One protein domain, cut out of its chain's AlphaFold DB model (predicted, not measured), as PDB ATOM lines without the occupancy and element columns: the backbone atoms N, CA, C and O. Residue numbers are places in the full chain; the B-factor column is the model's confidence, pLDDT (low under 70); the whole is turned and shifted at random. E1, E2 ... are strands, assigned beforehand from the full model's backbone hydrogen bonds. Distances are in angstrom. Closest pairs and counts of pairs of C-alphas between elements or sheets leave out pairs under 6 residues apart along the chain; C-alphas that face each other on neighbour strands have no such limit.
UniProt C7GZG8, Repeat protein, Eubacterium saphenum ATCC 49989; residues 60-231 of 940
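This is residues 60 to 231 of the 940 residues of the protein "Repeat protein" of Eubacterium saphenum ATCC 49989 (UniProt C7GZG8). Amid little regular structure, two four-strand sheets form a sandwich, only partly face to face, E8 over E6; E9 and E10 reach away, with E2 and E5 at the other end. The 172 printed residues include ten named strands, E1 to E10, holding 64 residues, and no named helix: all strand. Sheet E1-E6-E3-E4 is antiparallel, E8-E7-E10-E9 mixed and curled. The whole is compact, radius of gyration of the C-alphas 16.8 A, spanning 50 by 35 by 23 A.

E1 is residues 90-92, starting at C-alpha (298.894, -41.728, 9.808), E6 142-148, E3 104-114, 25.7 A long, and E4 120-128. E8 is 170-174, E7 152-158, E9 196-202 and E10 222-230, ending at C-alpha (274.118, -29.070, 37.045). E2 is 99-101, E5 132-134.

In the hairpin E3 and E4, N 110 and O 123 are 2.8 A apart. The closest C-alphas of E6 and E8, Tyr 147 and Ile 172, are 7.3 A apart. E7 and E10 are parallel, N 156 and O 222 at 2.8 A.

The printed part has no cut; link E8 to E9 is long. Residues 206-211 are among those under pLDDT 70.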
ATOM      1  N   ALA A  60     302.910 -38.072   9.892       94.31
ATOM      2  CA  ALA A  60     302.872 -36.657   9.567       94.31
ATOM      3  C   ALA A  60     301.824 -35.979  10.448       94.31
ATOM      4  O   ALA A  60     300.628 -36.079  10.184       94.31
ATOM      5  N   ASP A  61     302.266 -35.309  11.512       94.44
ATOM      6  CA  ASP A  61     301.403 -34.413  12.278       94.44
ATOM      7  C   ASP A  61     301.651 -32.977  11.821       94.44
ATOM      8  O   ASP A  61     302.628 -32.338  12.210       94.44
ATOM      9  N   LEU A  62     300.778 -32.497  10.940       95.56
ATOM     10  CA  LEU A  62     300.829 -31.151  10.384       95.56
ATOM     11  C   LEU A  62     299.789 -30.228  11.034       95.56
ATOM     12  O   LEU A  62     299.522 -29.147  10.520       95.56
ATOM     13  N   SER A  63     299.168 -30.638  12.143       92.56
ATOM     14  CA  SER A  63     298.049 -29.911  12.766       92.56
ATOM     15  C   SER A  63     298.396 -28.477  13.190       92.56
ATOM     16  O   SER A  63     297.518 -27.616  13.224       92.56
ATOM     17  N   LYS A  64     299.676 -28.204  13.475       92.44
ATOM     18  CA  LYS A  64     300.191 -26.885  13.880       92.44
ATOM     19  C   LYS A  64     300.512 -25.949  12.714       92.44
ATOM     20  O   LYS A  64     300.789 -24.773  12.942       92.44
ATOM     21  N   TRP A  65     300.516 -26.448  11.480       94.44
ATOM     22  CA  TRP A  65     300.844 -25.631  10.318       94.44
ATOM     23  C   TRP A  65     299.752 -24.586  10.067       94.44
ATOM     24  O   TRP A  65     298.564 -24.902  10.014       94.44
ATOM     25  N   ILE A  66     300.160 -23.333   9.873       93.88
ATOM     26  CA  ILE A  66     299.262 -22.237   9.495       93.88
ATOM     27  C   ILE A  66     299.498 -21.933   8.019       93.88
ATOM     28  O   ILE A  66     300.545 -21.400   7.654       93.88
ATOM     29  N   LEU A  67     298.529 -22.286   7.176       91.50
ATOM     30  CA  LEU A  67     298.585 -22.034   5.737       91.50
ATOM     31  C   LEU A  67     298.219 -20.576   5.428       91.50
ATOM     32  O   LEU A  67     297.310 -20.015   6.044       91.50
ATOM     33  N   ASN A  68     298.899 -19.970   4.456       89.31
ATOM     34  CA  ASN A  68     298.518 -18.664   3.919       89.31
ATOM     35  C   ASN A  68     297.431 -18.783   2.839       89.31
ATOM     36  O   ASN A  68     297.034 -19.880   2.445       89.31
ATOM     37  N   GLU A  69     296.938 -17.642   2.354       85.94
ATOM     38  CA  GLU A  69     295.850 -17.616   1.370       85.94
ATOM     39  C   GLU A  69     296.182 -18.335   0.062       85.94
ATOM     40  O   GLU A  69     295.291 -18.956  -0.518       85.94
ATOM     41  N   GLU A  70     297.445 -18.295  -0.370       81.88
ATOM     42  CA  GLU A  70     297.880 -18.930  -1.612       81.88
ATOM     43  C   GLU A  70     297.698 -20.458  -1.531       81.88
ATOM     44  O   GLU A  70     297.159 -21.080  -2.447       81.88
ATOM     45  N   LEU A  71     298.017 -21.063  -0.385       83.75
ATOM     46  CA  LEU A  71     297.885 -22.505  -0.140       83.75
ATOM     47  C   LEU A  71     296.454 -22.965   0.205       83.75
ATOM     48  O   LEU A  71     296.182 -24.165   0.219       83.75
ATOM     49  N   LEU A  72     295.543 -22.028   0.487       83.75
ATOM     50  CA  LEU A  72     294.139 -22.285   0.837       83.75
ATOM     51  C   LEU A  72     293.181 -22.210  -0.368       83.75
ATOM     52  O   LEU A  72     291.972 -22.387  -0.199       83.75
ATOM     53  N   GLY A  73     293.680 -21.876  -1.562       65.69
ATOM     54  CA  GLY A  73     292.878 -21.711  -2.779       65.69
ATOM     55  C   GLY A  73     292.828 -22.947  -3.688       65.69
ATOM     56  O   GLY A  73     293.505 -23.947  -3.475       65.69
ATOM     57  N   ASP A  74     292.064 -22.854  -4.782       61.59
ATOM     58  CA  ASP A  74     292.048 -23.870  -5.852       61.59
ATOM     59  C   ASP A  74     293.333 -23.892  -6.697       61.59
ATOM     60  O   ASP A  74     293.515 -24.766  -7.549       61.59
ATOM     61  N   LYS A  75     294.242 -22.935  -6.480       61.66
ATOM     62  CA  LYS A  75     295.576 -22.955  -7.076       61.66
ATOM     63  C   LYS A  75     296.398 -24.022  -6.363       61.66
ATOM     64  O   LYS A  75     296.749 -23.910  -5.198       61.66
ATOM     65  N   VAL A  76     296.652 -25.112  -7.071       63.88
ATOM     66  CA  VAL A  76     297.068 -26.374  -6.460       63.88
ATOM     67  C   VAL A  76     298.587 -26.437  -6.188       63.88
ATOM     68  O   VAL A  76     299.290 -27.319  -6.684       63.88
ATOM     69  N   TRP A  77     299.126 -25.487  -5.423       79.81
ATOM     70  CA  TRP A  77     300.557 -25.432  -5.075       79.81
ATOM     71  C   TRP A  77     300.988 -26.457  -4.017       79.81
ATOM     72  O   TRP A  77     302.179 -26.616  -3.756       79.81
ATOM     73  N   SER A  78     300.030 -27.207  -3.476       85.44
ATOM     74  CA  SER A  78     300.191 -28.367  -2.594       85.44
ATOM     75  C   SER A  78     299.872 -29.703  -3.287       85.44
ATOM     76  O   SER A  78     299.622 -30.695  -2.603       85.44
ATOM     77  N   LYS A  79     299.842 -29.769  -4.630       88.50
ATOM     78  CA  LYS A  79     299.603 -31.024  -5.378       88.50
ATOM     79  C   LYS A  79     300.542 -32.145  -4.957       88.50
ATOM     80  O   LYS A  79     301.721 -31.904  -4.709       88.50
ATOM     81  N   TYR A  80     300.012 -33.367  -4.963       92.50
ATOM     82  CA  TYR A  80     300.802 -34.598  -4.834       92.50
ATOM     83  C   TYR A  80     301.690 -34.663  -3.590       92.50
ATOM     84  O   TYR A  80     302.710 -35.351  -3.591       92.50
ATOM     85  N   LEU A  81     301.315 -33.946  -2.525       94.75
ATOM     86  CA  LEU A  81     302.154 -33.776  -1.345       94.75
ATOM     87  C   LEU A  81     302.536 -35.129  -0.740       94.75
ATOM     88  O   LEU A  81     303.695 -35.316  -0.383       94.75
ATOM     89  N   PHE A  82     301.585 -36.072  -0.709       96.69
ATOM     90  CA  PHE A  82     301.738 -37.422  -0.161       96.69
ATOM     91  C   PHE A  82     301.531 -38.536  -1.198       96.69
ATOM     92  O   PHE A  82     301.170 -39.662  -0.851       96.69
ATOM     93  N   THR A  83     301.731 -38.249  -2.483       96.00
ATOM     94  CA  THR A  83     301.640 -39.273  -3.535       96.00
ATOM     95  C   THR A  83     302.798 -40.270  -3.404       96.00
ATOM     96  O   THR A  83     303.932 -39.878  -3.157       96.00
ATOM     97  N   GLY A  84     302.539 -41.568  -3.537       96.31
ATOM     98  CA  GLY A  84     303.567 -42.616  -3.494       96.31
ATOM     99  C   GLY A  84     304.183 -42.882  -2.111       96.31
ATOM    100  O   GLY A  84     305.179 -43.599  -1.995       96.31
ATOM    101  N   CYS A  85     303.600 -42.349  -1.035       96.50
ATOM    102  CA  CYS A  85     304.085 -42.519   0.338       96.50
ATOM    103  C   CYS A  85     303.759 -43.916   0.892       96.50
ATOM    104  O   CYS A  85     302.918 -44.087   1.771       96.50
ATOM    105  N   SER A  86     304.451 -44.942   0.398       95.62
ATOM    106  CA  SER A  86     304.159 -46.355   0.699       95.62
ATOM    107  C   SER A  86     304.289 -46.779   2.162       95.62
ATOM    108  O   SER A  86     303.723 -47.797   2.563       95.62
ATOM    109  N   LYS A  87     305.016 -46.005   2.973       96.44
ATOM    110  CA  LYS A  87     305.241 -46.282   4.398       96.44
ATOM    111  C   LYS A  87     304.322 -45.495   5.327       96.44
ATOM    112  O   LYS A  87     304.481 -45.623   6.541       96.44
ATOM    113  N   LEU A  88     303.398 -44.703   4.787       96.94
ATOM    114  CA  LEU A  88     302.527 -43.860   5.591       96.94
ATOM    115  C   LEU A  88     301.687 -44.706   6.556       96.94
ATOM    116  O   LEU A  88     301.163 -45.767   6.213       96.94
ATOM    117  N   GLU A  89     301.584 -44.227   7.786       96.94
ATOM    118  CA  GLU A  89     300.874 -44.862   8.886       96.94
ATOM    119  C   GLU A  89     299.709 -44.003   9.377       96.94
ATOM    120  O   GLU A  89     298.594 -44.507   9.520       96.94
ATOM    121  N   TYR A  90     299.950 -42.708   9.587       96.75
ATOM    122  CA  TYR A  90     298.894 -41.728   9.808       96.75
ATOM    123  C   TYR A  90     299.308 -40.329   9.336       96.75
ATOM    124  O   TYR A  90     300.496 -40.016   9.215       96.75
ATOM    125  N   LEU A  91     298.302 -39.488   9.110       97.50
ATOM    126  CA  LEU A  91     298.407 -38.084   8.740       97.50
ATOM    127  C   LEU A  91     297.347 -37.273   9.502       97.50
ATOM    128  O   LEU A  91     296.160 -37.605   9.456       97.50
ATOM    129  N   LYS A  92     297.769 -36.191  10.158       97.00
ATOM    130  CA  LYS A  92     296.896 -35.098  10.606       97.00
ATOM    131  C   LYS A  92     297.202 -33.866   9.765       97.00
ATOM    132  O   LYS A  92     298.361 -33.464   9.688       97.00
ATOM    133  N   THR A  93     296.202 -33.278   9.119       96.50
ATOM    134  CA  THR A  93     296.403 -32.101   8.254       96.50
ATOM    135  C   THR A  93     296.188 -30.790   9.016       96.50
ATOM    136  O   THR A  93     295.422 -30.777   9.981       96.50
ATOM    137  N   PRO A  94     296.770 -29.662   8.563       94.62
ATOM    138  CA  PRO A  94     296.336 -28.352   9.024       94.62
ATOM    139  C   PRO A  94     294.979 -27.986   8.424       94.62
ATOM    140  O   PRO A  94     294.474 -28.655   7.509       94.62
ATOM    141  N   ALA A  95     294.397 -26.903   8.938       93.19
ATOM    142  CA  ALA A  95     293.129 -26.384   8.448       93.19
ATOM    143  C   ALA A  95     293.257 -25.953   6.983       93.19
ATOM    144  O   ALA A  95     294.151 -25.190   6.624       93.19
ATOM    145  N   GLY A  96     292.360 -26.462   6.139       92.19
ATOM    146  CA  GLY A  96     292.243 -26.058   4.743       92.19
ATOM    147  C   GLY A  96     293.180 -26.743   3.751       92.19
ATOM    148  O   GLY A  96     293.049 -26.486   2.556       92.19
ATOM    149  N   LEU A  97     294.067 -27.651   4.176       93.75
ATOM    150  CA  LEU A  97     294.987 -28.323   3.251       93.75
ATOM    151  C   LEU A  97     294.235 -29.163   2.209       93.75
ATOM    152  O   LEU A  97     293.592 -30.155   2.550       93.75
ATOM    153  N   LYS A  98     294.393 -28.810   0.932       93.69
ATOM    154  CA  LYS A  98     293.932 -29.593  -0.222       93.69
ATOM    155  C   LYS A  98     295.119 -30.273  -0.892       93.69
ATOM    156  O   LYS A  98     296.066 -29.600  -1.295       93.69
ATOM    157  N   THR A  99     295.107 -31.600  -0.997       94.12
ATOM    158  CA  THR A  99     296.213 -32.358  -1.612       94.12
ATOM    159  C   THR A  99     295.817 -33.794  -1.975       94.12
ATOM    160  O   THR A  99     294.686 -34.211  -1.741       94.12
ATOM    161  N   ASN A 100     296.753 -34.553  -2.544       93.94
ATOM    162  CA  ASN A 100     296.605 -35.950  -2.931       93.94
ATOM    163  C   ASN A 100     297.431 -36.847  -2.003       93.94
ATOM    164  O   ASN A 100     298.524 -36.477  -1.561       93.94
ATOM    165  N   ILE A 101     296.915 -38.047  -1.761       96.12
ATOM    166  CA  ILE A 101     297.551 -39.074  -0.943       96.12
ATOM    167  C   ILE A 101     297.328 -40.451  -1.576       96.12
ATOM    168  O   ILE A 101     296.197 -40.802  -1.915       96.12
ATOM    169  N   ASN A 102     298.409 -41.215  -1.759       96.25
ATOM    170  CA  ASN A 102     298.376 -42.627  -2.157       96.25
ATOM    171  C   ASN A 102     299.735 -43.323  -1.944       96.25
ATOM    172  O   ASN A 102     300.679 -42.744  -1.411       96.25
ATOM    173  N   GLY A 103     299.830 -44.574  -2.392       93.19
ATOM    174  CA  GLY A 103     301.021 -45.418  -2.377       93.19
ATOM    175  C   GLY A 103     301.065 -46.415  -1.218       93.19
ATOM    176  O   GLY A 103     301.863 -47.350  -1.264       93.19
ATOM    177  N   ALA A 104     300.220 -46.252  -0.196       94.50
ATOM    178  CA  ALA A 104     300.194 -47.115   0.982       94.50
ATOM    179  C   ALA A 104     299.113 -48.201   0.860       94.50
ATOM    180  O   ALA A 104     297.930 -47.936   1.076       94.50
ATOM    181  N   ASN A 105     299.531 -49.444   0.601       94.56
ATOM    182  CA  ASN A 105     298.641 -50.608   0.499       94.56
ATOM    183  C   ASN A 105     298.153 -51.107   1.870       94.56
ATOM    184  O   ASN A 105     298.510 -52.197   2.316       94.56
ATOM    185  N   ASN A 106     297.391 -50.287   2.581       95.19
ATOM    186  CA  ASN A 106     296.788 -50.639   3.861       95.19
ATOM    187  C   ASN A 106     295.384 -50.046   3.932       95.19
ATOM    188  O   ASN A 106     295.044 -49.161   3.153       95.19
ATOM    189  N   ASN A 107     294.575 -50.514   4.879       94.75
ATOM    190  CA  ASN A 107     293.235 -49.984   5.087       94.75
ATOM    191  C   ASN A 107     293.261 -48.801   6.069       94.75
ATOM    192  O   ASN A 107     293.566 -48.973   7.254       94.75
ATOM    193  N   PHE A 108     292.935 -47.612   5.571       97.50
ATOM    194  CA  PHE A 108     292.891 -46.373   6.333       97.50
ATOM    195  C   PHE A 108     291.462 -45.954   6.650       97.50
ATOM    196  O   PHE A 108     290.541 -46.139   5.854       97.50
ATOM    197  N   LYS A 109     291.301 -45.315   7.805       97.88
ATOM    198  CA  LYS A 109     290.125 -44.525   8.139       97.88
ATOM    199  C   LYS A 109     290.445 -43.051   7.921       97.88
ATOM    200  O   LYS A 109     291.526 -42.600   8.289       97.88
ATOM    201  N   ILE A 110     289.510 -42.325   7.319       97.69
ATOM    202  CA  ILE A 110     289.614 -40.901   6.999       97.69
ATOM    203  C   ILE A 110     288.462 -40.183   7.685       97.69
ATOM    204  O   ILE A 110     287.291 -40.439   7.383       97.69
ATOM    205  N   LEU A 111     288.799 -39.286   8.606       97.31
ATOM    206  CA  LEU A 111     287.847 -38.409   9.267       97.31
ATOM    207  C   LEU A 111     288.060 -36.970   8.828       97.31
ATOM    208  O   LEU A 111     289.193 -36.504   8.735       97.31
ATOM    209  N   ARG A 112     286.945 -36.271   8.640       95.19
ATOM    210  CA  ARG A 112     286.861 -34.837   8.384       95.19
ATOM    211  C   ARG A 112     286.336 -34.155   9.641       95.19
ATOM    212  O   ARG A 112     285.241 -34.472  10.119       95.19
ATOM    213  N   LEU A 113     287.117 -33.229  10.182       93.00
ATOM    214  CA  LEU A 113     286.801 -32.469  11.387       93.00
ATOM    215  C   LEU A 113     286.589 -31.002  11.006       93.00
ATOM    216  O   LEU A 113     287.327 -30.443  10.195       93.00
ATOM    217  N   LYS A 114     285.594 -30.365  11.622       90.06
ATOM    218  CA  LYS A 114     285.279 -28.945  11.434       90.06
ATOM    219  C   LYS A 114     284.953 -28.321  12.778       90.06
ATOM    220  O   LYS A 114     284.249 -28.925  13.582       90.06
ATOM    221  N   ARG A 115     285.449 -27.107  13.022       84.75
ATOM    222  CA  ARG A 115     285.235 -26.426  14.302       84.75
ATOM    223  C   ARG A 115     283.741 -26.258  14.582       84.75
ATOM    224  O   ARG A 115     283.006 -25.800  13.712       84.75
ATOM    225  N   GLY A 116     283.316 -26.634  15.789       81.06
ATOM    226  CA  GLY A 116     281.913 -26.593  16.212       81.06
ATOM    227  C   GLY A 116     281.052 -27.776  15.751       81.06
ATOM    228  O   GLY A 116     279.863 -27.793  16.057       81.06
ATOM    229  N   SER A 117     281.630 -28.767  15.062       84.25
ATOM    230  CA  SER A 117     280.930 -29.969  14.590       84.25
ATOM    231  C   SER A 117     281.623 -31.242  15.072       84.25
ATOM    232  O   SER A 117     282.848 -31.289  15.168       84.25
ATOM    233  N   LEU A 118     280.846 -32.301  15.321       83.44
ATOM    234  CA  LEU A 118     281.393 -33.627  15.618       83.44
ATOM    235  C   LEU A 118     282.259 -34.128  14.450       83.44
ATOM    236  O   LEU A 118     281.896 -33.920  13.289       83.44
ATOM    237  N   ALA A 119     283.377 -34.797  14.746       88.56
ATOM    238  CA  ALA A 119     284.195 -35.448  13.728       88.56
ATOM    239  C   ALA A 119     283.340 -36.397  12.868       88.56
ATOM    240  O   ALA A 119     282.571 -37.213  13.382       88.56
ATOM    241  N   THR A 120     283.472 -36.287  11.547       92.19
ATOM    242  CA  THR A 120     282.702 -37.088  10.587       92.19
ATOM    243  C   THR A 120     283.600 -38.106   9.909       92.19
ATOM    244  O   THR A 120     284.710 -37.781   9.495       92.19
ATOM    245  N   ILE A 121     283.132 -39.347   9.787       93.81
ATOM    246  CA  ILE A 121     283.835 -40.380   9.022       93.81
ATOM    247  C   ILE A 121     283.547 -40.127   7.546       93.81
ATOM    248  O   ILE A 121     282.408 -40.273   7.107       93.81
ATOM    249  N   GLU A 122     284.570 -39.762   6.781       93.69
ATOM    250  CA  GLU A 122     284.441 -39.582   5.335       93.69
ATOM    251  C   GLU A 122     284.678 -40.897   4.590       93.69
ATOM    252  O   GLU A 122     283.944 -41.244   3.662       93.69
ATOM    253  N   LYS A 123     285.672 -41.670   5.037       94.31
ATOM    254  CA  LYS A 123     285.903 -43.047   4.592       94.31
ATOM    255  C   LYS A 123     286.217 -43.913   5.794       94.31
ATOM    256  O   LYS A 123     287.192 -43.676   6.499       94.31
ATOM    257  N   ASN A 124     285.392 -44.928   6.030       93.44
ATOM    258  CA  ASN A 124     285.665 -45.893   7.091       93.44
ATOM    259  C   ASN A 124     286.712 -46.931   6.680       93.44
ATOM    260  O   ASN A 124     287.389 -47.479   7.543       93.44
ATOM    261  N   ASP A 125     286.809 -47.205   5.380       93.44
ATOM    262  CA  ASP A 125     287.716 -48.177   4.787       93.44
ATOM    263  C   ASP A 125     288.218 -47.611   3.451       93.44
ATOM    264  O   ASP A 125     287.475 -47.565   2.469       93.44
ATOM    265  N   GLN A 126     289.453 -47.114   3.427       94.38
ATOM    266  CA  GLN A 126     290.123 -46.601   2.235       94.38
ATOM    267  C   GLN A 126     291.464 -47.308   2.072       94.38
ATOM    268  O   GLN A 126     292.374 -47.113   2.876       94.38
ATOM    269  N   ASN A 127     291.619 -48.086   1.001       95.19
ATOM    270  CA  ASN A 127     292.945 -48.538   0.601       95.19
ATOM    271  C   ASN A 127     293.650 -47.400  -0.147       95.19
ATOM    272  O   ASN A 127     293.170 -46.955  -1.189       95.19
ATOM    273  N   LEU A 128     294.769 -46.915   0.388       94.69
ATOM    274  CA  LEU A 128     295.538 -45.825  -0.221       94.69
ATOM    275  C   LEU A 128     296.486 -46.304  -1.335       94.69
ATOM    276  O   LEU A 128     297.386 -45.567  -1.725       94.69
ATOM    277  N   ASN A 129     296.298 -47.504  -1.892       89.31
ATOM    278  CA  ASN A 129     296.802 -47.832  -3.231       89.31
ATOM    279  C   ASN A 129     296.147 -46.969  -4.311       89.31
ATOM    280  O   ASN A 129     296.794 -46.610  -5.293       89.31
ATOM    281  N   GLU A 130     294.872 -46.641  -4.124       88.00
ATOM    282  CA  GLU A 130     294.149 -45.719  -4.989       88.00
ATOM    283  C   GLU A 130     294.365 -44.281  -4.524       88.00
ATOM    284  O   GLU A 130     294.565 -44.010  -3.337       88.00
ATOM    285  N   GLU A 131     294.337 -43.349  -5.476       92.69
ATOM    286  CA  GLU A 131     294.442 -41.931  -5.159       92.69
ATOM    287  C   GLU A 131     293.222 -41.429  -4.392       92.69
ATOM    288  O   GLU A 131     292.081 -41.587  -4.826       92.69
ATOM    289  N   TYR A 132     293.480 -40.764  -3.267       95.19
ATOM    290  CA  TYR A 132     292.481 -40.002  -2.537       95.19
ATOM    291  C   TYR A 132     292.858 -38.515  -2.521       95.19
ATOM    292  O   TYR A 132     294.017 -38.148  -2.312       95.19
ATOM    293  N   VAL A 133     291.866 -37.650  -2.750       94.50
ATOM    294  CA  VAL A 133     292.022 -36.190  -2.710       94.50
ATOM    295  C   VAL A 133     291.484 -35.680  -1.379       94.50
ATOM    296  O   VAL A 133     290.277 -35.697  -1.144       94.50
ATOM    297  N   ILE A 134     292.383 -35.197  -0.531       94.88
ATOM    298  CA  ILE A 134     292.058 -34.560   0.742       94.88
ATOM    299  C   ILE A 134     291.472 -33.173   0.464       94.88
ATOM    300  O   ILE A 134     292.024 -32.421  -0.344       94.88
ATOM    301  N   ASN A 135     290.381 -32.830   1.157       93.50
ATOM    302  CA  ASN A 135     289.710 -31.528   1.067       93.50
ATOM    303  C   ASN A 135     289.361 -31.129  -0.376       93.50
ATOM    304  O   ASN A 135     289.710 -30.045  -0.850       93.50
ATOM    305  N   LYS A 136     288.698 -32.033  -1.108       90.94
ATOM    306  CA  LYS A 136     288.327 -31.833  -2.520       90.94
ATOM    307  C   LYS A 136     287.557 -30.521  -2.750       90.94
ATOM    308  O   LYS A 136     287.754 -29.873  -3.780       90.94
ATOM    309  N   ASP A 137     286.730 -30.137  -1.784       89.75
ATOM    310  CA  ASP A 137     285.902 -28.930  -1.723       89.75
ATOM    311  C   ASP A 137     286.660 -27.644  -1.346       89.75
ATOM    312  O   ASP A 137     286.069 -26.571  -1.415       89.75
ATOM    313  N   ALA A 138     287.951 -27.730  -0.999       88.19
ATOM    314  CA  ALA A 138     288.774 -26.592  -0.575       88.19
ATOM    315  C   ALA A 138     288.167 -25.798   0.606       88.19
ATOM    316  O   ALA A 138     288.276 -24.572   0.674       88.19
ATOM    317  N   ASP A 139     287.521 -26.481   1.559       90.62
ATOM    318  CA  ASP A 139     286.987 -25.829   2.757       90.62
ATOM    319  C   ASP A 139     288.158 -25.391   3.650       90.62
ATOM    320  O   ASP A 139     288.940 -26.210   4.127       90.62
ATOM    321  N   LYS A 140     288.302 -24.081   3.871       90.31
ATOM    322  CA  LYS A 140     289.422 -23.500   4.633       90.31
ATOM    323  C   LYS A 140     289.391 -23.852   6.126       90.31
ATOM    324  O   LYS A 140     290.389 -23.674   6.815       90.31
ATOM    325  N   GLY A 141     288.247 -24.307   6.643       90.06
ATOM    326  CA  GLY A 141     288.021 -24.549   8.069       90.06
ATOM    327  C   GLY A 141     288.043 -26.017   8.490       90.06
ATOM    328  O   GLY A 141     287.678 -26.304   9.634       90.06
ATOM    329  N   VAL A 142     288.401 -26.944   7.594       93.25
ATOM    330  CA  VAL A 142     288.410 -28.386   7.893       93.25
ATOM    331  C   VAL A 142     289.817 -28.938   8.049       93.25
ATOM    332  O   VAL A 142     290.743 -28.518   7.359       93.25
ATOM    333  N   VAL A 143     289.952 -29.914   8.942       94.75
ATOM    334  CA  VAL A 143     291.162 -30.724   9.120       94.75
ATOM    335  C   VAL A 143     290.819 -32.194   8.915       94.75
ATOM    336  O   VAL A 143     289.670 -32.603   9.104       94.75
ATOM    337  N   TYR A 144     291.810 -32.993   8.536       97.00
ATOM    338  CA  TYR A 144     291.650 -34.419   8.291       97.00
ATOM    339  C   TYR A 144     292.559 -35.232   9.200       97.00
ATOM    340  O   TYR A 144     293.745 -34.934   9.336       97.00
ATOM    341  N   HIS A 145     291.991 -36.277   9.798       97.81
ATOM    342  CA  HIS A 145     292.727 -37.323  10.504       97.81
ATOM    343  C   HIS A 145     292.625 -38.604   9.678       97.81
ATOM    344  O   HIS A 145     291.529 -39.102   9.423       97.81
ATOM    345  N   ILE A 146     293.771 -39.125   9.248       98.12
ATOM    346  CA  ILE A 146     293.886 -40.297   8.382       98.12
ATOM    347  C   ILE A 146     294.811 -41.289   9.068       98.12
ATOM    348  O   ILE A 146     295.945 -40.935   9.365       98.12
ATOM    349  N   TYR A 147     294.374 -42.518   9.326       98.06
ATOM    350  CA  TYR A 147     295.208 -43.514  10.008       98.06
ATOM    351  C   TYR A 147     294.892 -44.935   9.582       98.06
ATOM    352  O   TYR A 147     293.757 -45.262   9.235       98.06
ATOM    353  N   ARG A 148     295.903 -45.802   9.634       97.31
ATOM    354  CA  ARG A 148     295.721 -47.232   9.394       97.31
ATOM    355  C   ARG A 148     294.962 -47.893  10.538       97.31
ATOM    356  O   ARG A 148     295.347 -47.775  11.700       97.31
ATOM    357  N   LYS A 149     293.932 -48.661  10.197       95.75
ATOM    358  CA  LYS A 149     293.031 -49.299  11.171       95.75
ATOM    359  C   LYS A 149     293.612 -50.526  11.856       95.75
ATOM    360  O   LYS A 149     293.083 -50.962  12.873       95.75
ATOM    361  N   ASP A 150     294.642 -51.141  11.287       95.06
ATOM    362  CA  ASP A 150     295.310 -52.293  11.890       95.06
ATOM    363  C   ASP A 150     296.139 -51.866  13.108       95.06
ATOM    364  O   ASP A 150     296.065 -52.525  14.143       95.06
ATOM    365  N   LYS A 151     296.832 -50.726  13.007       96.19
ATOM    366  CA  LYS A 151     297.789 -50.231  14.008       96.19
ATOM    367  C   LYS A 151     297.251 -49.140  14.940       96.19
ATOM    368  O   LYS A 151     297.684 -49.073  16.088       96.19
ATOM    369  N   TYR A 152     296.325 -48.305  14.472       97.44
ATOM    370  CA  TYR A 152     295.822 -47.155  15.226       97.44
ATOM    371  C   TYR A 152     294.328 -47.279  15.533       97.44
ATOM    372  O   TYR A 152     293.596 -47.991  14.843       97.44
ATOM    373  N   ALA A 153     293.903 -46.574  16.576       96.12
ATOM    374  CA  ALA A 153     292.521 -46.375  16.982       96.12
ATOM    375  C   ALA A 153     292.241 -44.873  17.128       96.12
ATOM    376  O   ALA A 153     293.099 -44.111  17.576       96.12
ATOM    377  N   GLY A 154     291.044 -44.443  16.741       95.31
ATOM    378  CA  GLY A 154     290.590 -43.065  16.897       95.31
ATOM    379  C   GLY A 154     289.741 -42.864  18.147       95.31
ATOM    380  O   GLY A 154     288.781 -43.600  18.357       95.31
ATOM    381  N   VAL A 155     290.028 -41.832  18.937       95.56
ATOM    382  CA  VAL A 155     289.166 -41.400  20.047       95.56
ATOM    383  C   VAL A 155     288.373 -40.186  19.594       95.56
ATOM    384  O   VAL A 155     288.977 -39.175  19.263       95.56
ATOM    385  N   THR A 156     287.042 -40.269  19.564       93.50
ATOM    386  CA  THR A 156     286.154 -39.142  19.226       93.50
ATOM    387  C   THR A 156     285.509 -38.575  20.487       93.50
ATOM    388  O   THR A 156     284.890 -39.314  21.248       93.50
ATOM    389  N   PHE A 157     285.587 -37.260  20.671       91.94
ATOM    390  CA  PHE A 157     285.057 -36.536  21.823       91.94
ATOM    391  C   PHE A 157     283.696 -35.912  21.498       91.94
ATOM    392  O   PHE A 157     283.592 -34.975  20.709       91.94
ATOM    393  N   ASN A 158     282.633 -36.434  22.098       90.06
ATOM    394  CA  ASN A 158     281.259 -36.009  21.864       90.06
ATOM    395  C   ASN A 158     280.759 -35.098  22.990       90.06
ATOM    396  O   ASN A 158     280.802 -35.477  24.160       90.06
ATOM    397  N   LYS A 159     280.188 -33.936  22.652       87.44
ATOM    398  CA  LYS A 159     279.656 -32.989  23.651       87.44
ATOM    399  C   LYS A 159     278.520 -33.509  24.538       87.44
ATOM    400  O   LYS A 159     278.137 -32.818  25.475       87.44
ATOM    401  N   ASN A 160     277.945 -34.672  24.233       88.19
ATOM    402  CA  ASN A 160     276.919 -35.350  25.023       88.19
ATOM    403  C   ASN A 160     275.768 -34.426  25.455       88.19
ATOM    404  O   ASN A 160     275.516 -34.223  26.638       88.19
ATOM    405  N   GLY A 161     275.116 -33.785  24.481       78.88
ATOM    406  CA  GLY A 161     274.032 -32.835  24.754       78.88
ATOM    407  C   GLY A 161     274.480 -31.411  25.096       78.88
ATOM    408  O   GLY A 161     273.618 -30.557  25.257       78.88
ATOM    409  N   GLY A 162     275.790 -31.134  25.132       78.88
ATOM    410  CA  GLY A 162     276.329 -29.776  25.217       78.88
ATOM    411  C   GLY A 162     275.826 -28.851  24.104       78.88
ATOM    412  O   GLY A 162     275.398 -29.293  23.031       78.88
ATOM    413  N   ASP A 163     275.927 -27.547  24.323       79.56
ATOM    414  CA  ASP A 163     275.579 -26.522  23.339       79.56
ATOM    415  C   ASP A 163     276.645 -26.449  22.233       79.56
ATOM    416  O   ASP A 163     276.323 -26.468  21.041       79.56
ATOM    417  N   GLU A 164     277.924 -26.487  22.620       78.00
ATOM    418  CA  GLU A 164     279.091 -26.369  21.732       78.00
ATOM    419  C   GLU A 164     279.931 -27.661  21.725       78.00
ATOM    420  O   GLU A 164     280.153 -28.270  22.773       78.00
ATOM    421  N   GLU A 165     280.399 -28.085  20.542       79.19
ATOM    422  CA  GLU A 165     281.374 -29.181  20.399       79.19
ATOM    423  C   GLU A 165     282.782 -28.721  20.792       79.19
ATOM    424  O   GLU A 165     283.148 -27.564  20.582       79.19
ATOM    425  N   ALA A 166     283.591 -29.657  21.286       69.62
ATOM    426  CA  ALA A 166     285.009 -29.425  21.523       69.62
ATOM    427  C   ALA A 166     285.775 -29.181  20.203       69.62
ATOM    428  O   ALA A 166     285.432 -29.743  19.157       69.62
ATOM    429  N   TRP A 167     286.832 -28.365  20.231       77.44
ATOM    430  CA  TRP A 167     287.753 -28.236  19.093       77.44
ATOM    431  C   TRP A 167     288.809 -29.350  19.117       77.44
ATOM    432  O   TRP A 167     289.251 -29.749  20.190       77.44
ATOM    433  N   ALA A 168     289.209 -29.849  17.938       73.50
ATOM    434  CA  ALA A 168     290.031 -31.056  17.792       73.50
ATOM    435  C   ALA A 168     289.418 -32.262  18.530       73.50
ATOM    436  O   ALA A 168     290.069 -32.977  19.283       73.50
ATOM    437  N   ASN A 169     288.124 -32.486  18.303       83.12
ATOM    438  CA  ASN A 169     287.329 -33.534  18.941       83.12
ATOM    439  C   ASN A 169     287.597 -34.953  18.417       83.12
ATOM    440  O   ASN A 169     286.735 -35.826  18.534       83.12
ATOM    441  N   HIS A 170     288.772 -35.204  17.849       94.31
ATOM    442  CA  HIS A 170     289.214 -36.550  17.542       94.31
ATOM    443  C   HIS A 170     290.738 -36.648  17.624       94.31
ATOM    444  O   HIS A 170     291.433 -35.759  17.140       94.31
ATOM    445  N   GLU A 171     291.251 -37.744  18.178       94.94
ATOM    446  CA  GLU A 171     292.685 -38.007  18.332       94.94
ATOM    447  C   GLU A 171     293.052 -39.406  17.808       94.94
ATOM    448  O   GLU A 171     292.219 -40.312  17.821       94.94
ATOM    449  N   ILE A 172     294.275 -39.574  17.293       96.31
ATOM    450  CA  ILE A 172     294.791 -40.841  16.743       96.31
ATOM    451  C   ILE A 172     295.766 -41.458  17.748       96.31
ATOM    452  O   ILE A 172     296.791 -40.857  18.057       96.31
ATOM    453  N   LEU A 173     295.473 -42.668  18.220       95.62
ATOM    454  CA  LEU A 173     296.288 -43.396  19.193       95.62
ATOM    455  C   LEU A 173     296.818 -44.687  18.578       95.62
ATOM    456  O   LEU A 173     296.138 -45.336  17.782       95.62
ATOM    457  N   GLU A 174     298.028 -45.091  18.953       96.06
ATOM    458  CA  GLU A 174     298.498 -46.445  18.653       96.06
ATOM    459  C   GLU A 174     297.748 -47.433  19.556       96.06
ATOM    460  O   GLU A 174     297.572 -47.187  20.749       96.06
ATOM    461  N   LYS A 175     297.270 -48.547  18.995       96.62
ATOM    462  CA  LYS A 175     296.458 -49.497  19.765       96.62
ATOM    463  C   LYS A 175     297.213 -50.026  20.983       96.62
ATOM    464  O   LYS A 175     298.374 -50.421  20.886       96.62
ATOM    465  N   GLY A 176     296.522 -50.060  22.116       93.00
ATOM    466  CA  GLY A 176     297.063 -50.481  23.406       93.00
ATOM    467  C   GLY A 176     297.821 -49.385  24.152       93.00
ATOM    468  O   GLY A 176     298.288 -49.646  25.262       93.00
ATOM    469  N   LYS A 177     297.922 -48.177  23.583       96.00
ATOM    470  CA  LYS A 177     298.519 -47.007  24.230       96.00
ATOM    471  C   LYS A 177     297.469 -45.998  24.675       96.00
ATOM    472  O   LYS A 177     296.330 -46.014  24.204       96.00
ATOM    473  N   SER A 178     297.866 -45.136  25.601       94.88
ATOM    474  CA  SER A 178     297.099 -43.962  26.007       94.88
ATOM    475  C   SER A 178     297.320 -42.762  25.075       94.88
ATOM    476  O   SER A 178     298.123 -42.829  24.133       94.88
ATOM    477  N   ILE A 179     296.601 -41.660  25.326       92.88
ATOM    478  CA  ILE A 179     296.788 -40.389  24.609       92.88
ATOM    479  C   ILE A 179     298.221 -39.887  24.818       92.88
ATOM    480  O   ILE A 179     298.919 -39.621  23.836       92.88
ATOM    481  N   ASP A 180     298.686 -39.851  26.071       92.06
ATOM    482  CA  ASP A 180     300.034 -39.384  26.419       92.06
ATOM    483  C   ASP A 180     301.124 -40.286  25.816       92.06
ATOM    484  O   ASP A 180     302.076 -39.797  25.207       92.06
ATOM    485  N   GLU A 181     300.964 -41.613  25.895       93.44
ATOM    486  CA  GLU A 181     301.906 -42.580  25.307       93.44
ATOM    487  C   GLU A 181     301.955 -42.504  23.765       93.44
ATOM    488  O   GLU A 181     302.950 -42.906  23.148       93.44
ATOM    489  N   SER A 182     300.886 -42.006  23.134       90.81
ATOM    490  CA  SER A 182     300.800 -41.784  21.684       90.81
ATOM    491  C   SER A 182     301.263 -40.383  21.260       90.81
ATOM    492  O   SER A 182     301.332 -40.115  20.061       90.81
ATOM    493  N   GLY A 183     301.594 -39.497  22.210       86.56
ATOM    494  CA  GLY A 183     301.941 -38.098  21.944       86.56
ATOM    495  C   GLY A 183     300.761 -37.246  21.462       86.56
ATOM    496  O   GLY A 183     300.973 -36.249  20.773       86.56
ATOM    497  N   GLY A 184     299.529 -37.668  21.762       87.88
ATOM    498  CA  GLY A 184     298.304 -36.921  21.479       87.88
ATOM    499  C   GLY A 184     297.946 -35.947  22.600       87.88
ATOM    500  O   GLY A 184     298.706 -35.757  23.550       87.88
ATOM    501  N   HIS A 185     296.767 -35.338  22.507       87.19
ATOM    502  CA  HIS A 185     296.224 -34.512  23.584       87.19
ATOM    503  C   HIS A 185     294.694 -34.621  23.679       87.19
ATOM    504  O   HIS A 185     294.006 -34.874  22.691       87.19
ATOM    505  N   LEU A 186     294.137 -34.371  24.867       88.94
ATOM    506  CA  LEU A 186     292.701 -34.101  25.016       88.94
ATOM    507  C   LEU A 186     292.296 -32.838  24.231       88.94
ATOM    508  O   LEU A 186     293.153 -31.998  23.936       88.94
ATOM    509  N   PRO A 187     291.004 -32.660  23.900       84.75
ATOM    510  CA  PRO A 187     290.540 -31.478  23.184       84.75
ATOM    511  C   PRO A 187     290.994 -30.181  23.857       84.75
ATOM    512  O   PRO A 187     290.866 -30.013  25.068       84.75
ATOM    513  N   THR A 188     291.524 -29.253  23.062       71.12
ATOM    514  CA  THR A 188     292.080 -27.982  23.560       71.12
ATOM    515  C   THR A 188     291.002 -27.025  24.059       71.12
ATOM    516  O   THR A 188     291.262 -26.201  24.935       71.12
ATOM    517  N   GLU A 189     289.782 -27.144  23.530       79.50
ATOM    518  CA  GLU A 189     288.603 -26.416  23.991       79.50
ATOM    519  C   GLU A 189     287.570 -27.420  24.499       79.50
ATOM    520  O   GLU A 189     287.022 -28.196  23.715       79.50
ATOM    521  N   ASN A 190     287.296 -27.400  25.805       82.19
ATOM    522  CA  ASN A 190     286.249 -28.226  26.401       82.19
ATOM    523  C   ASN A 190     284.869 -27.839  25.842       82.19
ATOM    524  O   ASN A 190     284.634 -26.656  25.558       82.19
ATOM    525  N   PRO A 191     283.935 -28.800  25.722       83.31
ATOM    526  CA  PRO A 191     282.567 -28.486  25.340       83.31
ATOM    527  C   PRO A 191     281.928 -27.573  26.394       83.31
ATOM    528  O   PRO A 191     282.377 -27.502  27.543       83.31
ATOM    529  N   LYS A 192     280.829 -26.905  26.030       81.81
ATOM    530  CA  LYS A 192     280.051 -26.075  26.965       81.81
ATOM    531  C   LYS A 192     278.589 -26.486  26.981       81.81
ATOM    532  O   LYS A 192     278.030 -26.782  25.928       81.81
ATOM    533  N   LEU A 193     277.980 -26.436  28.160       80.69
ATOM    534  CA  LEU A 193     276.544 -26.576  28.372       80.69
ATOM    535  C   LEU A 193     276.095 -25.481  29.346       80.69
ATOM    536  O   LEU A 193     276.604 -25.379  30.464       80.69
ATOM    537  N   ALA A 194     275.206 -24.599  28.900       77.00
ATOM    538  CA  ALA A 194     274.800 -23.433  29.670       77.00
ATOM    539  C   ALA A 194     274.087 -23.830  30.975       77.00
ATOM    540  O   ALA A 194     272.975 -24.349  30.969       77.00
ATOM    541  N   GLY A 195     274.702 -23.496  32.114       70.44
ATOM    542  CA  GLY A 195     274.160 -23.809  33.441       70.44
ATOM    543  C   GLY A 195     274.654 -25.128  34.036       70.44
ATOM    544  O   GLY A 195     274.265 -25.448  35.159       70.44
ATOM    545  N   ASP A 196     275.552 -25.832  33.349       80.19
ATOM    546  CA  ASP A 196     276.196 -27.055  33.817       80.19
ATOM    547  C   ASP A 196     277.733 -26.903  33.821       80.19
ATOM    548  O   ASP A 196     278.323 -26.051  33.156       80.19
ATOM    549  N   GLU A 197     278.399 -27.713  34.637       83.25
ATOM    550  CA  GLU A 197     279.848 -27.822  34.769       83.25
ATOM    551  C   GLU A 197     280.352 -29.063  34.046       83.25
ATOM    552  O   GLU A 197     279.861 -30.164  34.284       83.25
ATOM    553  N   PHE A 198     281.352 -28.881  33.190       86.75
ATOM    554  CA  PHE A 198     282.070 -29.981  32.563       86.75
ATOM    555  C   PHE A 198     282.968 -30.672  33.597       86.75
ATOM    556  O   PHE A 198     283.838 -30.027  34.183       86.75
ATOM    557  N   LEU A 199     282.754 -31.969  33.819       83.69
ATOM    558  CA  LEU A 199     283.490 -32.771  34.801       83.69
ATOM    559  C   LEU A 199     284.594 -33.642  34.193       83.69
ATOM    560  O   LEU A 199     285.429 -34.148  34.934       83.69
ATOM    561  N   GLY A 200     284.597 -33.836  32.874       87.75
ATOM    562  CA  GLY A 200     285.545 -34.712  32.193       87.75
ATOM    563  C   GLY A 200     284.881 -35.566  31.121       87.75
ATOM    564  O   GLY A 200     283.779 -35.262  30.657       87.75
ATOM    565  N   TRP A 201     285.563 -36.638  30.730       89.44
ATOM    566  CA  TRP A 201     285.121 -37.556  29.686       89.44
ATOM    567  C   TRP A 201     284.799 -38.937  30.269       89.44
ATOM    568  O   TRP A 201     285.366 -39.361  31.281       89.44
ATOM    569  N   THR A 202     283.861 -39.633  29.635       87.06
ATOM    570  CA  THR A 202     283.459 -41.003  29.984       87.06
ATOM    571  C   THR A 202     283.138 -41.806  28.723       87.06
ATOM    572  O   THR A 202     282.793 -41.235  27.692       87.06
ATOM    573  N   THR A 203     283.270 -43.129  28.763       83.75
ATOM    574  CA  THR A 203     282.943 -44.025  27.639       83.75
ATOM    575  C   THR A 203     281.454 -44.361  27.552       83.75
ATOM    576  O   THR A 203     281.001 -44.872  26.528       83.75
ATOM    577  N   GLU A 204     280.674 -44.058  28.590       78.31
ATOM    578  CA  GLU A 204     279.236 -44.327  28.641       78.31
ATOM    579  C   GLU A 204     278.417 -43.040  28.487       78.31
ATOM    580  O   GLU A 204     278.790 -41.977  28.975       78.31
ATOM    581  N   ARG A 205     277.286 -43.119  27.776       70.00
ATOM    582  CA  ARG A 205     276.428 -41.949  27.522       70.00
ATOM    583  C   ARG A 205     275.594 -41.557  28.749       70.00
ATOM    584  O   ARG A 205     275.387 -40.365  28.978       70.00
ATOM    585  N   ASP A 206     275.142 -42.552  29.509       68.12
ATOM    586  CA  ASP A 206     274.282 -42.412  30.685       68.12
ATOM    587  C   ASP A 206     275.097 -42.774  31.943       68.12
ATOM    588  O   ASP A 206     275.791 -43.781  31.960       68.12
ATOM    589  N   ILE A 207     275.072 -41.912  32.966       60.56
ATOM    590  CA  ILE A 207     276.133 -41.770  33.984       60.56
ATOM    591  C   ILE A 207     276.471 -43.057  34.766       60.56
ATOM    592  O   ILE A 207     275.670 -43.539  35.567       60.56
ATOM    593  N   VAL A 208     277.750 -43.433  34.685       46.97
ATOM    594  CA  VAL A 208     278.618 -43.869  35.798       46.97
ATOM    595  C   VAL A 208     279.887 -42.982  35.724       46.97
ATOM    596  O   VAL A 208     280.040 -42.228  34.764       46.97
ATOM    597  N   SER A 209     280.718 -42.939  36.766       55.69
ATOM    598  CA  SER A 209     281.858 -42.020  36.996       55.69
ATOM    599  C   SER A 209     282.748 -41.649  35.786       55.69
ATOM    600  O   SER A 209     282.792 -42.334  34.772       55.69
ATOM    601  N   SER A 210     283.508 -40.547  35.900       59.34
ATOM    602  CA  SER A 210     284.547 -40.209  34.910       59.34
ATOM    603  C   SER A 210     285.626 -41.296  34.896       59.34
ATOM    604  O   SER A 210     286.313 -41.494  35.895       59.34
ATOM    605  N   GLU A 211     285.740 -42.000  33.769       68.00
ATOM    606  CA  GLU A 211     286.634 -43.156  33.585       68.00
ATOM    607  C   GLU A 211     287.596 -42.989  32.395       68.00
ATOM    608  O   GLU A 211     288.369 -43.898  32.097       68.00
ATOM    609  N   PHE A 212     287.566 -41.837  31.710       86.81
ATOM    610  CA  PHE A 212     288.417 -41.576  30.550       86.81
ATOM    611  C   PHE A 212     289.286 -40.326  30.732       86.81
ATOM    612  O   PHE A 212     288.779 -39.205  30.831       86.81
ATOM    613  N   ASP A 213     290.601 -40.521  30.714       90.00
ATOM    614  CA  ASP A 213     291.626 -39.488  30.832       90.00
ATOM    615  C   ASP A 213     292.803 -39.735  29.863       90.00
ATOM    616  O   ASP A 213     292.769 -40.619  29.005       90.00
ATOM    617  N   ASN A 214     293.862 -38.929  29.980       91.38
ATOM    618  CA  ASN A 214     295.063 -39.035  29.144       91.38
ATOM    619  C   ASN A 214     295.809 -40.378  29.262       91.38
ATOM    620  O   ASN A 214     296.572 -40.730  28.359       91.38
ATOM    621  N   ASN A 215     295.606 -41.115  30.359       92.38
ATOM    622  CA  ASN A 215     296.254 -42.389  30.664       92.38
ATOM    623  C   ASN A 215     295.395 -43.594  30.262       92.38
ATOM    624  O   ASN A 215     295.885 -44.727  30.267       92.38
ATOM    625  N   THR A 216     294.136 -43.377  29.878       91.06
ATOM    626  CA  THR A 216     293.257 -44.449  29.417       91.06
ATOM    627  C   THR A 216     293.784 -45.062  28.121       91.06
ATOM    628  O   THR A 216     293.959 -44.383  27.110       91.06
ATOM    629  N   LYS A 217     294.038 -46.374  28.147       93.06
ATOM    630  CA  LYS A 217     294.542 -47.133  26.996       93.06
ATOM    631  C   LYS A 217     293.411 -47.529  26.064       93.06
ATOM    632  O   LYS A 217     292.384 -48.034  26.513       93.06
ATOM    633  N   VAL A 218     293.630 -47.367  24.763       91.00
ATOM    634  CA  VAL A 218     292.600 -47.592  23.744       91.00
ATOM    635  C   VAL A 218     293.068 -48.637  22.736       91.00
ATOM    636  O   VAL A 218     294.147 -48.527  22.162       91.00
ATOM    637  N   ASN A 219     292.254 -49.672  22.508       91.00
ATOM    638  CA  ASN A 219     292.548 -50.752  21.550       91.00
ATOM    639  C   ASN A 219     291.700 -50.683  20.271       91.00
ATOM    640  O   ASN A 219     292.035 -51.312  19.264       91.00
ATOM    641  N   GLU A 220     290.609 -49.925  20.296       92.31
ATOM    642  CA  GLU A 220     289.656 -49.790  19.198       92.31
ATOM    643  C   GLU A 220     289.084 -48.375  19.145       92.31
ATOM    644  O   GLU A 220     289.190 -47.619  20.111       92.31
ATOM    645  N   ASP A 221     288.503 -47.997  18.006       92.50
ATOM    646  CA  ASP A 221     287.911 -46.670  17.846       92.50
ATOM    647  C   ASP A 221     286.861 -46.426  18.937       92.50
ATOM    648  O   ASP A 221     285.865 -47.144  19.025       92.50
ATOM    649  N   THR A 222     287.080 -45.407  19.761       91.62
ATOM    650  CA  THR A 222     286.299 -45.157  20.975       91.62
ATOM    651  C   THR A 222     285.590 -43.815  20.865       91.62
ATOM    652  O   THR A 222     286.180 -42.808  20.475       91.62
ATOM    653  N   MET A 223     284.306 -43.785  21.206       90.31
ATOM    654  CA  MET A 223     283.560 -42.543  21.397       90.31
ATOM    655  C   MET A 223     283.511 -42.252  22.893       90.31
ATOM    656  O   MET A 223     283.079 -43.108  23.660       90.31
ATOM    657  N   VAL A 224     283.921 -41.055  23.292       90.81
ATOM    658  CA  VAL A 224     283.818 -40.587  24.675       90.81
ATOM    659  C   VAL A 224     282.866 -39.404  24.754       90.81
ATOM    660  O   VAL A 224     282.744 -38.614  23.820       90.81
ATOM    661  N   TYR A 225     282.164 -39.295  25.869       89.31
ATOM    662  CA  TYR A 225     281.064 -38.378  26.102       89.31
ATOM    663  C   TYR A 225     281.432 -37.389  27.200       89.31
ATOM    664  O   TYR A 225     282.031 -37.759  28.210       89.31
ATOM    665  N   ALA A 226     281.076 -36.123  26.995       88.56
ATOM    666  CA  ALA A 226     281.223 -35.099  28.013       88.56
ATOM    667  C   ALA A 226     280.337 -35.413  29.228       88.56
ATOM    668  O   ALA A 226     279.144 -35.704  29.084       88.56
ATOM    669  N   LEU A 227     280.921 -35.335  30.421       86.44
ATOM    670  CA  LEU A 227     280.217 -35.494  31.685       86.44
ATOM    671  C   LEU A 227     279.839 -34.119  32.245       86.44
ATOM    672  O   LEU A 227     280.693 -33.239  32.364       86.44
ATOM    673  N   TRP A 228     278.570 -33.949  32.615       82.75
ATOM    674  CA  TRP A 228     278.004 -32.672  33.057       82.75
ATOM    675  C   TRP A 228     277.475 -32.742  34.491       82.75
ATOM    676  O   TRP A 228     276.847 -33.727  34.880       82.75
ATOM    677  N   LYS A 229     277.672 -31.668  35.263       76.38
ATOM    678  CA  LYS A 229     277.056 -31.455  36.580       76.38
ATOM    679  C   LYS A 229     276.245 -30.167  36.601       76.38
ATOM    680  O   LYS A 229     276.783 -29.098  36.341       76.38
ATOM    681  N   ASN A 230     274.983 -30.244  37.010       68.75
ATOM    682  CA  ASN A 230     274.118 -29.070  37.045       68.75
ATOM    683  C   ASN A 230     274.553 -28.033  38.085       68.75
ATOM    684  O   ASN A 230     274.709 -28.351  39.264       68.75
ATOM    685  N   LYS A 231     274.744 -26.782  37.639       67.12
ATOM    686  CA  LYS A 231     275.111 -25.619  38.465       67.12
ATOM    687  C   LYS A 231     273.945 -24.661  38.712       67.12
ATOM    688  O   LYS A 231     274.130 -23.662  39.412       67.12
TER     689      LYS A 231